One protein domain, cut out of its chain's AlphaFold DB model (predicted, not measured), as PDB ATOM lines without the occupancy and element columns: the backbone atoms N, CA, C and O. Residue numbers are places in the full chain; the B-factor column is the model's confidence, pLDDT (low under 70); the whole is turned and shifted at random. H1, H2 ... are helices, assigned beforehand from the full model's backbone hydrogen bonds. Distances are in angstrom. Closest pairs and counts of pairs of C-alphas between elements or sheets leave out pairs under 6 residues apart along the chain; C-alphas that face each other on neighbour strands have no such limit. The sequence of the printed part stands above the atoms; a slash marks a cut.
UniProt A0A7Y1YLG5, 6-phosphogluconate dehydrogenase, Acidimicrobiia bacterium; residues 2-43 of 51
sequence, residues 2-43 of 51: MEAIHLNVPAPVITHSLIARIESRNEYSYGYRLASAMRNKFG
ATOM      1  N   MET A   2      89.711  36.829 297.439       96.62
ATOM      2  CA  MET A   2      90.417  38.025 297.940       96.62
ATOM      3  C   MET A   2      89.546  39.292 297.940       96.62
ATOM      4  O   MET A   2      89.458  39.974 298.950       96.62
ATOM      5  N   GLU A   3      88.812  39.539 296.854       97.06
ATOM      6  CA  GLU A   3      87.912  40.697 296.767       97.06
ATOM      7  C   GLU A   3      86.808  40.688 297.838       97.06
ATOM      8  O   GLU A   3      86.511  41.708 298.446       97.06
ATOM      9  N   ALA A   4      86.246  39.516 298.144       96.81
ATOM     10  CA  ALA A   4      85.232  39.384 299.189       96.81
ATOM     11  C   ALA A   4      85.798  39.694 300.589       96.81
ATOM     12  O   ALA A   4      85.084  40.238 301.427       96.81
ATOM     13  N   ILE A   5      87.085  39.400 300.823       96.50
ATOM     14  CA  ILE A   5      87.795  39.771 302.056       96.50
ATOM     15  C   ILE A   5      87.956  41.293 302.128       96.50
ATOM     16  O   ILE A   5      87.618  41.884 303.148       96.50
ATOM     17  N   HIS A   6      88.416  41.933 301.047       98.31
ATOM     18  CA  HIS A   6      88.581  43.390 301.003       98.31
ATOM     19  C   HIS A   6      87.265  44.140 301.242       98.31
ATOM     20  O   HIS A   6      87.237  45.127 301.974       98.31
ATOM     21  N   LEU A   7      86.168  43.644 300.667       97.94
ATOM     22  CA  LEU A   7      84.840  44.241 300.807       97.94
ATOM     23  C   LEU A   7      84.118  43.842 302.107       97.94
ATOM     24  O   LEU A   7      83.018  44.328 302.350       97.94
ATOM     25  N   ASN A   8      84.709  42.981 302.946       96.50
ATOM     26  CA  ASN A   8      84.077  42.426 304.152       96.50
ATOM     27  C   ASN A   8      82.705  41.767 303.884       96.50
ATOM     28  O   ASN A   8      81.788  41.849 304.701       96.50
ATOM     29  N   VAL A   9      82.558  41.088 302.740       98.00
ATOM     30  CA  VAL A   9      81.322  40.392 302.349       98.00
ATOM     31  C   VAL A   9      81.509  38.876 302.491       98.00
ATOM     32  O   VAL A   9      82.504  38.328 302.007       98.00
ATOM     33  N   PRO A  10      80.561  38.147 303.107       97.81
ATOM     34  CA  PRO A  10      80.661  36.698 303.229       97.81
ATOM     35  C   PRO A  10      80.566  36.004 301.862       97.81
ATOM     36  O   PRO A  10      79.625  36.212 301.100       97.81
ATOM     37  N   ALA A  11      81.515  35.107 301.576       97.94
ATOM     38  CA  ALA A  11      81.541  34.292 300.356       97.94
ATOM     39  C   ALA A  11      81.747  32.787 300.657       97.94
ATOM     40  O   ALA A  11      82.688  32.175 300.146       97.94
ATOM     41  N   PRO A  12      80.903  32.162 301.501       97.25
ATOM     42  CA  PRO A  12      81.177  30.848 302.091       97.25
ATOM     43  C   PRO A  12      81.331  29.728 301.055       97.25
ATOM     44  O   PRO A  12      82.254  28.924 301.164       97.25
ATOM     45  N   VAL A  13      80.485  29.700 300.019       98.06
ATOM     46  CA  VAL A  13      80.496  28.624 299.009       98.06
ATOM     47  C   VAL A  13      81.815  28.602 298.238       98.06
ATOM     48  O   VAL A  13      82.478  27.567 298.166       98.06
ATOM     49  N   ILE A  14      82.236  29.745 297.688       97.50
ATOM     50  CA  ILE A  14      83.465  29.814 296.890       97.50
ATOM     51  C   ILE A  14      84.723  29.714 297.766       97.50
ATOM     52  O   ILE A  14      85.706  29.112 297.339       97.50
ATOM     53  N   THR A  15      84.687  30.229 299.001       97.75
ATOM     54  CA  THR A  15      85.788  30.080 299.965       97.75
ATOM     55  C   THR A  15      85.997  28.614 300.340       97.75
ATOM     56  O   THR A  15      87.118  28.118 300.228       97.75
ATOM     57  N   HIS A  16      84.936  27.884 300.698       98.25
ATOM     58  CA  HIS A  16      85.043  26.451 300.983       98.25
ATOM     59  C   HIS A  16      85.470  25.645 299.757       98.25
ATOM     60  O   HIS A  16      86.325  24.772 299.880       98.25
ATOM     61  N   SER A  17      84.942  25.972 298.574       98.06
ATOM     62  CA  SER A  17      85.333  25.308 297.324       98.06
ATOM     63  C   SER A  17      86.832  25.466 297.036       98.06
ATOM     64  O   SER A  17      87.494  24.508 296.635       98.06
ATOM     65  N   LEU A  18      87.391  26.659 297.272       96.56
ATOM     66  CA  LEU A  18      88.820  26.922 297.097       96.56
ATOM     67  C   LEU A  18      89.676  26.143 298.104       96.56
ATOM     68  O   LEU A  18      90.645  25.504 297.694       96.56
ATOM     69  N   ILE A  19      89.313  26.169 299.391       96.75
ATOM     70  CA  ILE A  19      90.027  25.426 300.444       96.75
ATOM     71  C   ILE A  19      90.018  23.929 300.125       96.75
ATOM     72  O   ILE A  19      91.077  23.311 300.092       96.75
ATOM     73  N   ALA A  20      88.853  23.363 299.796       96.44
ATOM     74  CA  ALA A  20      88.719  21.947 299.459       96.44
ATOM     75  C   ALA A  20      89.601  21.542 298.267       96.44
ATOM     76  O   ALA A  20      90.218  20.481 298.293       96.44
ATOM     77  N   ARG A  21      89.716  22.394 297.240       95.75
ATOM     78  CA  ARG A  21      90.588  22.140 296.082       95.75
ATOM     79  C   ARG A  21      92.081  22.195 296.421       95.75
ATOM     80  O   ARG A  21      92.870  21.501 295.785       95.75
ATOM     81  N   ILE A  22      92.489  23.066 297.344       95.12
ATOM     82  CA  ILE A  22      93.884  23.127 297.805       95.12
ATOM     83  C   ILE A  22      94.191  21.877 298.634       95.12
ATOM     84  O   ILE A  22      95.163  21.181 298.350       95.12
ATOM     85  N   GLU A  23      93.314  21.549 299.582       94.50
ATOM     86  CA  GLU A  23      93.420  20.359 300.429       94.50
ATOM     87  C   GLU A  23      93.434  19.060 299.617       94.50
ATOM     88  O   GLU A  23      94.227  18.168 299.902       94.50
ATOM     89  N   SER A  24      92.632  18.954 298.554       94.56
ATOM     90  CA  SER A  24      92.584  17.743 297.724       94.56
ATOM     91  C   SER A  24      93.896  17.443 296.991       94.56
ATOM     92  O   SER A  24      94.069  16.338 296.494       94.56
ATOM     93  N   ARG A  25      94.793  18.427 296.860       94.31
ATOM     94  CA  ARG A  25      96.121  18.265 296.242       94.31
ATOM     95  C   ARG A  25      97.207  17.943 297.268       94.31
ATOM     96  O   ARG A  25      98.362  17.767 296.895       94.31
ATOM     97  N   ASN A  26      96.858  17.913 298.551       91.12
ATOM     98  CA  ASN A  26      97.782  17.642 299.637       91.12
ATOM     99  C   ASN A  26      97.810  16.142 299.954       91.12
ATOM    100  O   ASN A  26      97.177  15.675 300.901       91.12
ATOM    101  N   GLU A  27      98.562  15.392 299.151       85.31
ATOM    102  CA  GLU A  27      98.702  13.935 299.291       85.31
ATOM    103  C   GLU A  27      99.354  13.521 300.627       85.31
ATOM    104  O   GLU A  27      99.074  12.443 301.142       85.31
ATOM    105  N   TYR A  28     100.153  14.404 301.245       87.31
ATOM    106  CA  TYR A  28     100.905  14.137 302.478       87.31
ATOM    107  C   TYR A  28     100.569  15.121 303.608       87.31
ATOM    108  O   TYR A  28     101.449  15.697 304.255       87.31
ATOM    109  N   SER A  29      99.278  15.303 303.889       90.50
ATOM    110  CA  SER A  29      98.827  16.208 304.951       90.50
ATOM    111  C   SER A  29      99.270  15.751 306.348       90.50
ATOM    112  O   SER A  29      98.775  14.765 306.902       90.50
ATOM    113  N   TYR A  30     100.167  16.524 306.968       91.56
ATOM    114  CA  TYR A  30     100.577  16.325 308.361       91.56
ATOM    115  C   TYR A  30      99.384  16.355 309.325       91.56
ATOM    116  O   TYR A  30      99.288  15.504 310.210       91.56
ATOM    117  N   GLY A  31      98.451  17.291 309.123       92.94
ATOM    118  CA  GLY A  31      97.262  17.434 309.962       92.94
ATOM    119  C   GLY A  31      96.398  16.173 309.960       92.94
ATOM    120  O   GLY A  31      96.041  15.674 311.028       92.94
ATOM    121  N   TYR A  32      96.135  15.594 308.783       93.50
ATOM    122  CA  TYR A  32      95.362  14.350 308.692       93.50
ATOM    123  C   TYR A  32      96.112  13.148 309.275       93.50
ATOM    124  O   TYR A  32      95.495  12.312 309.941       93.50
ATOM    125  N   ARG A  33      97.438  13.072 309.110       92.06
ATOM    126  CA  ARG A  33      98.260  12.006 309.715       92.06
ATOM    127  C   ARG A  33      98.265  12.093 311.242       92.06
ATOM    128  O   ARG A  33      98.084  11.074 311.910       92.06
ATOM    129  N   LEU A  34      98.387  13.296 311.801       94.19
ATOM    130  CA  LEU A  34      98.294  13.521 313.244       94.19
ATOM    131  C   LEU A  34      96.898  13.171 313.777       94.19
ATOM    132  O   LEU A  34      96.782  12.453 314.770       94.19
ATOM    133  N   ALA A  35      95.838  13.609 313.093       94.06
ATOM    134  CA  ALA A  35      94.466  13.269 313.462       94.06
ATOM    135  C   ALA A  35      94.225  11.749 313.433       94.06
ATOM    136  O   ALA A  35      93.612  11.197 314.347       94.06
ATOM    137  N   SER A  36      94.755  11.053 312.423       94.44
ATOM    138  CA  SER A  36      94.723   9.590 312.323       94.44
ATOM    139  C   SER A  36      95.437   8.920 313.505       94.44
ATOM    140  O   SER A  36      94.874   8.032 314.151       94.44
ATOM    141  N   ALA A  37      96.626   9.408 313.873       94.38
ATOM    142  CA  ALA A  37      97.366   8.916 315.034       94.38
ATOM    143  C   ALA A  37      96.595   9.121 316.351       94.38
ATOM    144  O   ALA A  37      96.555   8.221 317.190       94.38
ATOM    145  N   MET A  38      95.917  10.260 316.527       96.00
ATOM    146  CA  MET A  38      95.064  10.495 317.700       96.00
ATOM    147  C   MET A  38      93.847   9.563 317.722       96.00
ATOM    148  O   MET A  38      93.547   8.961 318.756       96.00
ATOM    149  N   ARG A  39      93.173   9.377 316.581       95.69
ATOM    150  CA  ARG A  39      92.051   8.431 316.453       95.69
ATOM    151  C   ARG A  39      92.456   6.998 316.791       95.69
ATOM    152  O   ARG A  39      91.640   6.274 317.362       95.69
ATOM    153  N   ASN A  40      93.686   6.606 316.466       96.06
ATOM    154  CA  ASN A  40      94.260   5.329 316.877       96.06
ATOM    155  C   ASN A  40      94.528   5.279 318.378       96.06
ATOM    156  O   ASN A  40      94.041   4.380 319.055       96.06
ATOM    157  N   LYS A  41      95.265   6.264 318.899       95.81
ATOM    158  CA  LYS A  41      95.719   6.268 320.290       95.81
ATOM    159  C   LYS A  41      94.568   6.313 321.295       95.81
ATOM    160  O   LYS A  41      94.654   5.651 322.323       95.81
ATOM    161  N   PHE A  42      93.529   7.093 321.009       96.19
ATOM    162  CA  PHE A  42      92.433   7.341 321.950       96.19
ATOM    163  C   PHE A  42      91.141   6.608 321.591       96.19
ATOM    164  O   PHE A  42      90.358   6.291 322.477       96.19
ATOM    165  N   GLY A  43      90.912   6.328 320.306       93.94
ATOM    166  CA  GLY A  43      89.701   5.652 319.836       93.94
ATOM    167  C   GLY A  43      89.918   4.220 319.351       93.94
ATOM    168  O   GLY A  43      88.963   3.601 318.902       93.94
TER     169      GLY A  43
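AT A GLANCE: This is residues 2 to 43 of the 51 residues of the protein "6-phosphogluconate dehydrogenase" of Acidimicrobiia bacterium (UniProt A0A7Y1YLG5). Three helices are strung one after another along an open, drawn-out chain, with the longest, H3, at one end, H2 in the middle and the small H1 at the other end. No helix touches another, and there is no core. The printed part has 42 residues in an all helix arrangement, H1, H2, H3 along the chain, with no named strand. It is extended, with a radius of gyration of the C-alphas of 15.2 A, and a rod in outline, spanning 44 by 21 by 14 A.

HOW THE PARTS SIT: H3, residues 30 to 43, is apart from H2, residues 12 to 23. H1, residues 2 to 6, is apart from both. In H1, H2 and H3 every O i to N i+4 pair is within hydrogen-bond range.

IN THESE COORDINATES: H3 measures 19.1 A from C-alpha 30 at (100.577, 16.325, 308.361) to C-alpha 43 at (89.701, 5.652, 319.836). H2 measures 16.2 A and H1 6.4 A, beginning at C-alpha 2 at (90.417, 38.025, 297.940).

THE WHOLE: The two C-alphas farthest apart, those of Leu 7 and Lys 41, are 44.0 A apart. The link from H2 to H3 is short and that from H1 to H2 tight. Residues 5 to 10 and 16 to 43 stand free. The printed part has no cut, and no printed residue is under 70 in pLDDT.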